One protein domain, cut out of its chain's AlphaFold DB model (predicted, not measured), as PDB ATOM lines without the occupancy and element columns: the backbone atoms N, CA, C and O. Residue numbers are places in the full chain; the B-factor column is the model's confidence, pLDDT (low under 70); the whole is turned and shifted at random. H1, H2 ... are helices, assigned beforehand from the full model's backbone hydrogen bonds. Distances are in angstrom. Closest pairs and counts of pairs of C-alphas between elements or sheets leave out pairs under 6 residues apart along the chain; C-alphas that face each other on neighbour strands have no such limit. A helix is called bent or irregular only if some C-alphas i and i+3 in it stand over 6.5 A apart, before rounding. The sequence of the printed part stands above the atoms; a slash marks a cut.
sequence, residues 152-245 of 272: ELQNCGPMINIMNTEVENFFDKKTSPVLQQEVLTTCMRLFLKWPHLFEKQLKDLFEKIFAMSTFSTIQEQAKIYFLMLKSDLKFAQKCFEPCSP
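This is residues 152 to 245 of the 272 residues of the protein "AP-4 complex subunit beta-1-like" of Phallusia mammillata (UniProt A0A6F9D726). Four helices form an up-and-down bundle, each running against the one before it in the chain: H2 and H3 lie side by side in the middle, between the longest helix, H1, and H4. The short H5 turns from the far end of H4 over the last residues of H2. The printed part has 94 residues with five named helices, H1 to H5 in chain order, and no named strand; its class is all helix. It is compact, with a radius of gyration of the C-alphas of 12.9 A, and spans 35 by 30 by 25 A.

Find C-alpha 153 at (138.899, 167.916, 79.496); from there H1 runs 28.9 A to residue 171, with a kink of 33 degrees near residue 160. H2, residues 177 to 193, spans 24.5 A, and H3, residues 195 to 210, spans 20.7 A with a kink of 29 degrees near residue 202. H1 and H3 are irregular: C-alphas 168 and 171 are 7.6 A apart, 197 and 200 are 7.5 A apart. H4, residues 217 to 231, spans 21.2 A; H5, residues 233 to 239, spans 9.9 A and ends at C-alpha 239, (150.456, 158.904, 95.938).

From H1, look to H3: they touch, the closest C-alphas being Val 167 and Leu 205 at 6.1 A. H2, the hub, touches the other four helices; its closest C-alphas to H3, in a hairpin, are Phe 191 and Phe 198, 4.9 A apart. H1 and H4 are apart. Every O i to N i+4 pair is within hydrogen-bond range in H2, H4 and H5, against 11 of 15 in H1 and 10 of 12 in H3.

The printed part has no cut and no long link. Confidence is under 70 at residues 152 to 154, 173 to 174, 213, 215 and 241 to 245.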
ATOM      1  N   GLU A 152     143.496 166.833  78.842       65.50
ATOM      2  CA  GLU A 152     142.653 168.009  78.725       65.50
ATOM      3  C   GLU A 152     141.204 167.532  78.725       65.50
ATOM      4  O   GLU A 152     140.881 166.505  78.118       65.50
ATOM      5  N   LEU A 153     140.313 168.286  79.376       62.44
ATOM      6  CA  LEU A 153     138.899 167.916  79.496       62.44
ATOM      7  C   LEU A 153     138.266 167.601  78.123       62.44
ATOM      8  O   LEU A 153     137.468 166.676  77.991       62.44
ATOM      9  N   GLN A 154     138.682 168.328  77.081       63.19
ATOM     10  CA  GLN A 154     138.161 168.213  75.714       63.19
ATOM     11  C   GLN A 154     138.441 166.854  75.060       63.19
ATOM     12  O   GLN A 154     137.676 166.403  74.211       63.19
ATOM     13  N   ASN A 155     139.504 166.169  75.476       70.81
ATOM     14  CA  ASN A 155     139.944 164.922  74.861       70.81
ATOM     15  C   ASN A 155     139.635 163.685  75.730       70.81
ATOM     16  O   ASN A 155     140.174 162.601  75.497       70.81
ATOM     17  N   CYS A 156     138.755 163.828  76.728       76.19
ATOM     18  CA  CYS A 156     138.345 162.729  77.607       76.19
ATOM     19  C   CYS A 156     137.485 161.673  76.889       76.19
ATOM     20  O   CYS A 156     137.559 160.500  77.239       76.19
ATOM     21  N   GLY A 157     136.712 162.047  75.864       83.12
ATOM     22  CA  GLY A 157     135.836 161.118  75.130       83.12
ATOM     23  C   GLY A 157     136.581 159.940  74.476       83.12
ATOM     24  O   GLY A 157     136.287 158.788  74.791       83.12
ATOM     25  N   PRO A 158     137.589 160.188  73.615       84.50
ATOM     26  CA  PRO A 158     138.410 159.119  73.043       84.50
ATOM     27  C   PRO A 158     139.123 158.272  74.106       84.50
ATOM     28  O   PRO A 158     139.237 157.059  73.949       84.50
ATOM     29  N   MET A 159     139.559 158.898  75.202       84.94
ATOM     30  CA  MET A 159     140.222 158.211  76.312       84.94
ATOM     31  C   MET A 159     139.276 157.249  77.039       84.94
ATOM     32  O   MET A 159     139.651 156.118  77.326       84.94
ATOM     33  N   ILE A 160     138.029 157.659  77.277       85.69
ATOM     34  CA  ILE A 160     136.976 156.797  77.828       85.69
ATOM     35  C   ILE A 160     136.780 155.554  76.956       85.69
ATOM     36  O   ILE A 160     136.708 154.449  77.489       85.69
ATOM     37  N   ASN A 161     136.738 155.716  75.633       88.06
ATOM     38  CA  ASN A 161     136.568 154.583  74.723       88.06
ATOM     39  C   ASN A 161     137.739 153.601  74.814       88.06
ATOM     40  O   ASN A 161     137.504 152.401  74.923       88.06
ATOM     41  N   ILE A 162     138.978 154.107  74.827       89.00
ATOM     42  CA  ILE A 162     140.176 153.277  75.019       89.00
ATOM     43  C   ILE A 162     140.081 152.518  76.348       89.00
ATOM     44  O   ILE A 162     140.221 151.299  76.369       89.00
ATOM     45  N   MET A 163     139.767 153.212  77.445       89.38
ATOM     46  CA  MET A 163     139.667 152.582  78.763       89.38
ATOM     47  C   MET A 163     138.551 151.539  78.840       89.38
ATOM     48  O   MET A 163     138.757 150.496  79.451       89.38
ATOM     49  N   ASN A 164     137.399 151.764  78.202       89.62
ATOM     50  CA  ASN A 164     136.331 150.762  78.139       89.62
ATOM     51  C   ASN A 164     136.827 149.480  77.456       89.62
ATOM     52  O   ASN A 164     136.641 148.394  77.998       89.62
ATOM     53  N   THR A 165     137.523 149.607  76.320       90.25
ATOM     54  CA  THR A 165     138.106 148.461  75.608       90.25
ATOM     55  C   THR A 165     139.142 147.721  76.459       90.25
ATOM     56  O   THR A 165     139.126 146.493  76.516       90.25
ATOM     57  N   GLU A 166     140.018 148.432  77.170       87.56
ATOM     58  CA  GLU A 166     141.006 147.797  78.056       87.56
ATOM     59  C   GLU A 166     140.356 147.111  79.271       87.56
ATOM     60  O   GLU A 166     140.772 146.023  79.668       87.56
ATOM     61  N   VAL A 167     139.301 147.700  79.846       87.50
ATOM     62  CA  VAL A 167     138.537 147.106  80.960       87.50
ATOM     63  C   VAL A 167     137.730 145.887  80.494       87.50
ATOM     64  O   VAL A 167     137.553 144.930  81.251       87.50
ATOM     65  N   GLU A 168     137.228 145.872  79.260       87.50
ATOM     66  CA  GLU A 168     136.609 144.695  78.630       87.50
ATOM     67  C   GLU A 168     137.618 143.563  78.426       87.50
ATOM     68  O   GLU A 168     137.351 142.431  78.831       87.50
ATOM     69  N   ASN A 169     138.808 143.882  77.916       85.69
ATOM     70  CA  ASN A 169     139.882 142.917  77.658       85.69
ATOM     71  C   ASN A 169     140.708 142.547  78.905       85.69
ATOM     72  O   ASN A 169     141.666 141.773  78.819       85.69
ATOM     73  N   PHE A 170     140.344 143.068  80.079       81.25
ATOM     74  CA  PHE A 170     141.138 142.963  81.303       81.25
ATOM     75  C   PHE A 170     141.445 141.511  81.712       81.25
ATOM     76  O   PHE A 170     142.540 141.225  82.195       81.25
ATOM     77  N   PHE A 171     140.515 140.580  81.468       78.12
ATOM     78  CA  PHE A 171     140.667 139.149  81.775       78.12
ATOM     79  C   PHE A 171     140.957 138.256  80.571       78.12
ATOM     80  O   PHE A 171     140.933 137.030  80.713       78.12
ATOM     81  N   ASP A 172     141.229 138.821  79.393       76.94
ATOM     82  CA  ASP A 172     141.671 137.988  78.277       76.94
ATOM     83  C   ASP A 172     142.997 137.297  78.651       76.94
ATOM     84  O   ASP A 172     143.894 137.894  79.246       76.94
ATOM     85  N   LYS A 173     143.137 136.015  78.294       56.88
ATOM     86  CA  LYS A 173     144.321 135.186  78.597       56.88
ATOM     87  C   LYS A 173     145.610 135.751  77.991       56.88
ATOM     88  O   LYS A 173     146.699 135.337  78.377       56.88
ATOM     89  N   LYS A 174     145.490 136.661  77.024       60.69
ATOM     90  CA  LYS A 174     146.606 137.371  76.386       60.69
ATOM     91  C   LYS A 174     147.102 138.568  77.204       60.69
ATOM     92  O   LYS A 174     148.191 139.074  76.930       60.69
ATOM     93  N   THR A 175     146.336 139.020  78.191       70.81
ATOM     94  CA  THR A 175     146.652 140.208  78.983       70.81
ATOM     95  C   THR A 175     147.655 139.842  80.078       70.81
ATOM     96  O   THR A 175     147.370 139.070  80.988       70.81
ATOM     97  N   SER A 176     148.869 140.386  79.975       79.88
ATOM     98  CA  SER A 176     149.920 140.199  80.982       79.88
ATOM     99  C   SER A 176     149.548 140.877  82.313       79.88
ATOM    100  O   SER A 176     148.980 141.974  82.276       79.88
ATOM    101  N   PRO A 177     149.931 140.320  83.483       83.06
ATOM    102  CA  PRO A 177     149.703 140.949  84.790       83.06
ATOM    103  C   PRO A 177     150.214 142.391  84.890       83.06
ATOM    104  O   PRO A 177     149.617 143.222  85.567       83.06
ATOM    105  N   VAL A 178     151.297 142.713  84.172       84.06
ATOM    106  CA  VAL A 178     151.861 144.072  84.120       84.06
ATOM    107  C   VAL A 178     150.889 145.050  83.453       84.06
ATOM    108  O   VAL A 178     150.693 146.156  83.946       84.06
ATOM    109  N   LEU A 179     150.234 144.627  82.368       84.69
ATOM    110  CA  LEU A 179     149.237 145.446  81.678       84.69
ATOM    111  C   LEU A 179     147.976 145.608  82.531       84.69
ATOM    112  O   LEU A 179     147.464 146.715  82.644       84.69
ATOM    113  N   GLN A 180     147.526 144.545  83.204       87.38
ATOM    114  CA  GLN A 180     146.401 144.619  84.147       87.38
ATOM    115  C   GLN A 180     146.679 145.624  85.276       87.38
ATOM    116  O   GLN A 180     145.831 146.454  85.611       87.38
ATOM    117  N   GLN A 181     147.890 145.599  85.835       87.88
ATOM    118  CA  GLN A 181     148.310 146.556  86.854       87.88
ATOM    119  C   GLN A 181     148.332 148.000  86.326       87.88
ATOM    120  O   GLN A 181     147.909 148.918  87.042       87.88
ATOM    121  N   GLU A 182     148.803 148.219  85.095       88.69
ATOM    122  CA  GLU A 182     148.832 149.560  84.504       88.69
ATOM    123  C   GLU A 182     147.428 150.067  84.163       88.69
ATOM    124  O   GLU A 182     147.143 151.236  84.420       88.69
ATOM    125  N   VAL A 183     146.520 149.211  83.681       89.56
ATOM    126  CA  VAL A 183     145.109 149.566  83.444       89.56
ATOM    127  C   VAL A 183     144.436 149.980  84.753       89.56
ATOM    128  O   VAL A 183     143.820 151.043  84.809       89.56
ATOM    129  N   LEU A 184     144.623 149.215  85.836       89.94
ATOM    130  CA  LEU A 184     144.093 149.565  87.160       89.94
ATOM    131  C   LEU A 184     144.641 150.906  87.663       89.94
ATOM    132  O   LEU A 184     143.887 151.763  88.126       89.94
ATOM    133  N   THR A 185     145.952 151.105  87.548       89.06
ATOM    134  CA  THR A 185     146.615 152.345  87.978       89.06
ATOM    135  C   THR A 185     146.181 153.537  87.120       89.06
ATOM    136  O   THR A 185     145.969 154.631  87.644       89.06
ATOM    137  N   THR A 186     145.979 153.331  85.821       89.06
ATOM    138  CA  THR A 186     145.518 154.355  84.878       89.06
ATOM    139  C   THR A 186     144.066 154.745  85.136       89.06
ATOM    140  O   THR A 186     143.793 155.935  85.278       89.06
ATOM    141  N   CYS A 187     143.149 153.783  85.303       88.88
ATOM    142  CA  CYS A 187     141.763 154.049  85.711       88.88
ATOM    143  C   CYS A 187     141.710 154.899  86.984       88.88
ATOM    144  O   CYS A 187     140.985 155.889  87.049       88.88
ATOM    145  N   MET A 188     142.523 154.539  87.977       89.00
ATOM    146  CA  MET A 188     142.598 155.255  89.244       89.00
ATOM    147  C   MET A 188     143.109 156.695  89.071       89.00
ATOM    148  O   MET A 188     142.487 157.629  89.574       89.00
ATOM    149  N   ARG A 189     144.192 156.909  88.309       87.25
ATOM    150  CA  ARG A 189     144.709 158.258  87.996       87.25
ATOM    151  C   ARG A 189     143.671 159.128  87.288       87.25
ATOM    152  O   ARG A 189     143.514 160.293  87.641       87.25
ATOM    153  N   LEU A 190     142.971 158.573  86.299       86.56
ATOM    154  CA  LEU A 190     141.946 159.294  85.536       86.56
ATOM    155  C   LEU A 190     140.740 159.646  86.406       86.56
ATOM    156  O   LEU A 190     140.259 160.773  86.342       86.56
ATOM    157  N   PHE A 191     140.294 158.724  87.263       87.88
ATOM    158  CA  PHE A 191     139.223 158.979  88.224       87.88
ATOM    159  C   PHE A 191     139.595 160.076  89.224       87.88
ATOM    160  O   PHE A 191     138.796 160.974  89.468       87.88
ATOM    161  N   LEU A 192     140.818 160.061  89.758       85.06
ATOM    162  CA  LEU A 192     141.283 161.100  90.682       85.06
ATOM    163  C   LEU A 192     141.361 162.494  90.037       85.06
ATOM    164  O   LEU A 192     141.294 163.490  90.763       85.06
ATOM    165  N   LYS A 193     141.499 162.570  88.705       82.94
ATOM    166  CA  LYS A 193     141.487 163.824  87.930       82.94
ATOM    167  C   LYS A 193     140.079 164.260  87.524       82.94
ATOM    168  O   LYS A 193     139.731 165.421  87.714       82.94
ATOM    169  N   TRP A 194     139.266 163.344  86.995       84.81
ATOM    170  CA  TRP A 194     137.885 163.605  86.574       84.81
ATOM    171  C   TRP A 194     136.930 162.551  87.138       84.81
ATOM    172  O   TRP A 194     136.508 161.647  86.406       84.81
ATOM    173  N   PRO A 195     136.525 162.686  88.416       84.88
ATOM    174  CA  PRO A 195     135.656 161.709  89.065       84.88
ATOM    175  C   PRO A 195     134.361 161.481  88.283       84.88
ATOM    176  O   PRO A 195     133.995 160.345  88.010       84.88
ATOM    177  N   HIS A 196     133.729 162.563  87.817       85.06
ATOM    178  CA  HIS A 196     132.451 162.520  87.098       85.06
ATOM    179  C   HIS A 196     132.503 161.794  85.743       85.06
ATOM    180  O   HIS A 196     131.462 161.372  85.247       85.06
ATOM    181  N   LEU A 197     133.684 161.670  85.125       85.69
ATOM    182  CA  LEU A 197     133.835 161.085  83.788       85.69
ATOM    183  C   LEU A 197     134.281 159.621  83.826       85.69
ATOM    184  O   LEU A 197     133.888 158.854  82.950       85.69
ATOM    185  N   PHE A 198     135.086 159.240  84.826       86.25
ATOM    186  CA  PHE A 198     135.707 157.911  84.913       86.25
ATOM    187  C   PHE A 198     135.134 157.013  86.025       86.25
ATOM    188  O   PHE A 198     135.622 155.902  86.238       86.25
ATOM    189  N   GLU A 199     134.097 157.465  86.743       87.44
ATOM    190  CA  GLU A 199     133.451 156.692  87.813       87.44
ATOM    191  C   GLU A 199     132.941 155.332  87.324       87.44
ATOM    192  O   GLU A 199     133.145 154.321  87.997       87.44
ATOM    193  N   LYS A 200     132.309 155.290  86.145       89.00
ATOM    194  CA  LYS A 200     131.761 154.053  85.578       89.00
ATOM    195  C   LYS A 200     132.862 153.018  85.334       89.00
ATOM    196  O   LYS A 200     132.759 151.893  85.801       89.00
ATOM    197  N   GLN A 201     133.940 153.416  84.665       88.56
ATOM    198  CA  GLN A 201     135.062 152.545  84.315       88.56
ATOM    199  C   GLN A 201     135.741 151.983  85.557       88.56
ATOM    200  O   GLN A 201     136.124 150.816  85.581       88.56
ATOM    201  N   LEU A 202     135.888 152.812  86.593       89.31
ATOM    202  CA  LEU A 202     136.487 152.380  87.845       89.31
ATOM    203  C   LEU A 202     135.594 151.372  88.582       89.31
ATOM    204  O   LEU A 202     136.108 150.372  89.085       89.31
ATOM    205  N   LYS A 203     134.276 151.602  88.624       88.19
ATOM    206  CA  LYS A 203     133.313 150.652  89.207       88.19
ATOM    207  C   LYS A 203     133.314 149.326  88.455       88.19
ATOM    208  O   LYS A 203     133.557 148.297  89.081       88.19
ATOM    209  N   ASP A 204     133.157 149.367  87.133       88.88
ATOM    210  CA  ASP A 204     133.146 148.180  86.272       88.88
ATOM    211  C   ASP A 204     134.437 147.360  86.450       88.88
ATOM    212  O   ASP A 204     134.407 146.129  86.507       88.88
ATOM    213  N   LEU A 205     135.586 148.036  86.582       89.38
ATOM    214  CA  LEU A 205     136.872 147.386  86.817       89.38
ATOM    215  C   LEU A 205     136.965 146.740  88.208       89.38
ATOM    216  O   LEU A 205     137.441 145.610  88.321       89.38
ATOM    217  N   PHE A 206     136.522 147.420  89.268       89.38
ATOM    218  CA  PHE A 206     136.530 146.843  90.616       89.38
ATOM    219  C   PHE A 206     135.585 145.652  90.740       89.38
ATOM    220  O   PHE A 206     135.980 144.636  91.309       89.38
ATOM    221  N   GLU A 207     134.377 145.742  90.184       89.31
ATOM    222  CA  GLU A 207     133.420 144.630  90.156       89.31
ATOM    223  C   GLU A 207     134.027 143.412  89.463       89.31
ATOM    224  O   GLU A 207     134.022 142.313  90.015       89.31
ATOM    225  N   LYS A 208     134.657 143.628  88.305       87.56
ATOM    226  CA  LYS A 208     135.412 142.605  87.580       87.56
ATOM    227  C   LYS A 208     136.500 141.967  88.446       87.56
ATOM    228  O   LYS A 208     136.552 140.743  88.549       87.56
ATOM    229  N   ILE A 209     137.364 142.766  89.073       86.56
ATOM    230  CA  ILE A 209     138.495 142.269  89.881       86.56
ATOM    231  C   ILE A 209     138.011 141.501  91.119       86.56
ATOM    232  O   ILE A 209     138.554 140.442  91.446       86.56
ATOM    233  N   PHE A 210     136.989 142.003  91.812       86.31
ATOM    234  CA  PHE A 210     136.453 141.362  93.015       86.31
ATOM    235  C   PHE A 210     135.584 140.140  92.716       86.31
ATOM    236  O   PHE A 210     135.473 139.271  93.576       86.31
ATOM    237  N   ALA A 211     135.037 140.023  91.505       85.62
ATOM    238  CA  ALA A 211     134.352 138.818  91.051       85.62
ATOM    239  C   ALA A 211     135.305 137.641  90.759       85.62
ATOM    240  O   ALA A 211     134.837 136.515  90.583       85.62
ATOM    241  N   MET A 212     136.628 137.853  90.700       78.38
ATOM    242  CA  MET A 212     137.562 136.747  90.461       78.38
ATOM    243  C   MET A 212     137.600 135.797  91.665       78.38
ATOM    244  O   MET A 212     137.785 136.212  92.809       78.38
ATOM    245  N   SER A 213     137.477 134.500  91.392       61.72
ATOM    246  CA  SER A 213     137.459 133.446  92.412       61.72
ATOM    247  C   SER A 213     138.836 133.134  93.002       61.72
ATOM    248  O   SER A 213     138.924 132.552  94.082       61.72
ATOM    249  N   THR A 214     139.916 133.507  92.313       73.81
ATOM    250  CA  THR A 214     141.290 133.261  92.750       73.81
ATOM    251  C   THR A 214     141.905 134.506  93.367       73.81
ATOM    252  O   THR A 214     141.823 135.607  92.820       73.81
ATOM    253  N   PHE A 215     142.582 134.308  94.496       68.12
ATOM    254  CA  PHE A 215     143.390 135.350  95.106       68.12
ATOM    255  C   PHE A 215     144.531 135.741  94.163       68.12
ATOM    256  O   PHE A 215     145.336 134.894  93.772       68.12
ATOM    257  N   SER A 216     144.596 137.017  93.789       80.75
ATOM    258  CA  SER A 216     145.644 137.549  92.918       80.75
ATOM    259  C   SER A 216     146.236 138.838  93.478       80.75
ATOM    260  O   SER A 216     145.556 139.610  94.154       80.75
ATOM    261  N   THR A 217     147.496 139.120  93.144       83.75
ATOM    262  CA  THR A 217     148.178 140.372  93.524       83.75
ATOM    263  C   THR A 217     147.404 141.617  93.068       83.75
ATOM    264  O   THR A 217     147.407 142.645  93.741       83.75
ATOM    265  N   ILE A 218     146.674 141.522  91.954       84.19
ATOM    266  CA  ILE A 218     145.835 142.611  91.434       84.19
ATOM    267  C   ILE A 218     144.622 142.853  92.336       84.19
ATOM    268  O   ILE A 218     144.257 144.006  92.556       84.19
ATOM    269  N   GLN A 219     144.021 141.804  92.910       85.56
ATOM    270  CA  GLN A 219     142.951 141.965  93.899       85.56
ATOM    271  C   GLN A 219     143.445 142.657  95.167       85.56
ATOM    272  O   GLN A 219     142.750 143.526  95.692       85.56
ATOM    273  N   GLU A 220     144.625 142.292  95.671       87.06
ATOM    274  CA  GLU A 220     145.224 142.960  96.834       87.06
ATOM    275  C   GLU A 220     145.467 144.442  96.545       87.06
ATOM    276  O   GLU A 220     145.055 145.307  97.319       87.06
ATOM    277  N   GLN A 221     146.061 144.746  95.392       87.56
ATOM    278  CA  GLN A 221     146.303 146.118  94.964       87.56
ATOM    279  C   GLN A 221     144.995 146.905  94.797       87.56
ATOM    280  O   GLN A 221     144.900 148.044  95.252       87.56
ATOM    281  N   ALA A 222     143.959 146.292  94.220       88.00
ATOM    282  CA  ALA A 222     142.637 146.894  94.088       88.00
ATOM    283  C   ALA A 222     141.989 147.179  95.451       88.00
ATOM    284  O   ALA A 222     141.421 148.254  95.641       88.00
ATOM    285  N   LYS A 223     142.122 146.272  96.431       87.81
ATOM    286  CA  LYS A 223     141.671 146.510  97.815       87.81
ATOM    287  C   LYS A 223     142.397 147.702  98.433       87.81
ATOM    288  O   LYS A 223     141.744 148.553  99.030       87.81
ATOM    289  N   ILE A 224     143.717 147.797  98.260       88.94
ATOM    290  CA  ILE A 224     144.508 148.935  98.753       88.94
ATOM    291  C   ILE A 224     144.014 150.241  98.120       88.94
ATOM    292  O   ILE A 224     143.769 151.209  98.838       88.94
ATOM    293  N   TYR A 225     143.811 150.270  96.801       88.88
ATOM    294  CA  TYR A 225     143.315 151.461  96.102       88.88
ATOM    295  C   TYR A 225     141.910 151.855  96.568       88.88
ATOM    296  O   TYR A 225     141.653 153.029  96.828       88.88
ATOM    297  N   PHE A 226     141.020 150.882  96.760       87.50
ATOM    298  CA  PHE A 226     139.675 151.115  97.278       87.50
ATOM    299  C   PHE A 226     139.679 151.674  98.710       87.50
ATOM    300  O   PHE A 226     138.950 152.620  99.013       87.50
ATOM    301  N   LEU A 227     140.522 151.133  99.592       87.75
ATOM    302  CA  LEU A 227     140.689 151.648 100.954       87.75
ATOM    303  C   LEU A 227     141.277 153.062 100.958       87.75
ATOM    304  O   LEU A 227     140.849 153.904 101.747       87.75
ATOM    305  N   MET A 228     142.213 153.344 100.050       86.12
ATOM    306  CA  MET A 228     142.805 154.671  99.889       86.12
ATOM    307  C   MET A 228     141.751 155.706  99.471       86.12
ATOM    308  O   MET A 228     141.681 156.767 100.087       86.12
ATOM    309  N   LEU A 229     140.875 155.368  98.512       85.00
ATOM    310  CA  LEU A 229     139.749 156.222  98.101       85.00
ATOM    311  C   LEU A 229     138.775 156.515  99.241       85.00
ATOM    312  O   LEU A 229     138.272 157.631  99.341       85.00
ATOM    313  N   LYS A 230     138.503 155.519 100.090       83.31
ATOM    314  CA  LYS A 230     137.621 155.680 101.254       83.31
ATOM    315  C   LYS A 230     138.224 156.540 102.359       83.31
ATOM    316  O   LYS A 230     137.470 157.135 103.120       83.31
ATOM    317  N   SER A 231     139.549 156.554 102.476       84.81
ATOM    318  CA  SER A 231     140.244 157.213 103.582       84.81
ATOM    319  C   SER A 231     140.464 158.698 103.304       84.81
ATOM    320  O   SER A 231     139.964 159.536 104.047       84.81
ATOM    321  N   ASP A 232     141.201 159.031 102.239       82.38
ATOM    322  CA  ASP A 232     141.499 160.420 101.876       82.38
ATOM    323  C   ASP A 232     141.851 160.550 100.385       82.38
ATOM    324  O   ASP A 232     142.869 160.041  99.904       82.38
ATOM    325  N   LEU A 233     141.020 161.298  99.655       79.56
ATOM    326  CA  LEU A 233     141.213 161.585  98.233       79.56
ATOM    327  C   LEU A 233     142.442 162.464  97.967       79.56
ATOM    328  O   LEU A 233     143.104 162.282  96.945       79.56
ATOM    329  N   LYS A 234     142.777 163.394  98.871       76.38
ATOM    330  CA  LYS A 234     143.945 164.276  98.704       76.38
ATOM    331  C   LYS A 234     145.240 163.490  98.865       76.38
ATOM    332  O   LYS A 234     146.173 163.662  98.083       76.38
ATOM    333  N   PHE A 235     145.282 162.595  99.851       76.06
ATOM    334  CA  PHE A 235     146.401 161.677 100.027       76.06
ATOM    335  C   PHE A 235     146.558 160.743  98.822       76.06
ATOM    336  O   PHE A 235     147.668 160.587  98.314       76.06
ATOM    337  N   ALA A 236     145.450 160.198  98.307       76.62
ATOM    338  CA  ALA A 236     145.469 159.383  97.098       76.62
ATOM    339  C   ALA A 236     146.080 160.151  95.915       76.62
ATOM    340  O   ALA A 236     147.024 159.667  95.299       76.62
ATOM    341  N   GLN A 237     145.622 161.376  95.639       75.88
ATOM    342  CA  GLN A 237     146.167 162.202  94.551       75.88
ATOM    343  C   GLN A 237     147.691 162.360  94.629       75.88
ATOM    344  O   GLN A 237     148.367 162.196  93.615       75.88
ATOM    345  N   LYS A 238     148.236 162.576  95.830       74.31
ATOM    346  CA  LYS A 238     149.684 162.675  96.048       74.31
ATOM    347  C   LYS A 238     150.422 161.355  95.788       74.31
ATOM    348  O   LYS A 238     151.511 161.349  95.229       74.31
ATOM    349  N   CYS A 239     149.842 160.217  96.169       72.94
ATOM    350  CA  CYS A 239     150.456 158.904  95.938       72.94
ATOM    351  C   CYS A 239     150.510 158.500  94.458       72.94
ATOM    352  O   CYS A 239     151.372 157.708  94.078       72.94
ATOM    353  N   PHE A 240     149.603 159.023  93.631       71.62
ATOM    354  CA  PHE A 240     149.527 158.713  92.200       71.62
ATOM    355  C   PHE A 240     150.308 159.690  91.302       71.62
ATOM    356  O   PHE A 240     150.211 159.588  90.073       71.62
ATOM    357  N   GLU A 241     151.119 160.576  91.894       65.75
ATOM    358  CA  GLU A 241     152.128 161.377  91.189       65.75
ATOM    359  C   GLU A 241     153.036 160.497  90.292       65.75
ATOM    360  O   GLU A 241     153.235 159.306  90.564       65.75
ATOM    361  N   PRO A 242     153.561 161.041  89.177       58.25
ATOM    362  CA  PRO A 242     154.148 160.244  88.100       58.25
ATOM    363  C   PRO A 242     155.345 159.395  88.552       58.25
ATOM    364  O   PRO A 242     156.463 159.877  88.702       58.25
ATOM    365  N   CYS A 243     155.114 158.088  88.679       54.12
ATOM    366  CA  CYS A 243     156.137 157.043  88.721       54.12
ATOM    367  C   CYS A 243     156.030 156.186  87.451       54.12
ATOM    368  O   CYS A 243     154.913 155.948  86.983       54.12
ATOM    369  N   SER A 244     157.161 155.732  86.890       46.22
ATOM    370  CA  SER A 244     157.209 154.935  85.650       46.22
ATOM    371  C   SER A 244     156.300 153.704  85.705       46.22
ATOM    372  O   SER A 244     156.291 153.021  86.732       46.22
ATOM    373  N   PRO A 245     155.678 153.317  84.575       45.16
ATOM    374  CA  PRO A 245     155.043 152.007  84.434       45.16
ATOM    375  C   PRO A 245     156.096 150.894  84.252       45.16
ATOM    376  O   PRO A 245     155.920 149.764  84.702       45.16
TER     377      PRO A 245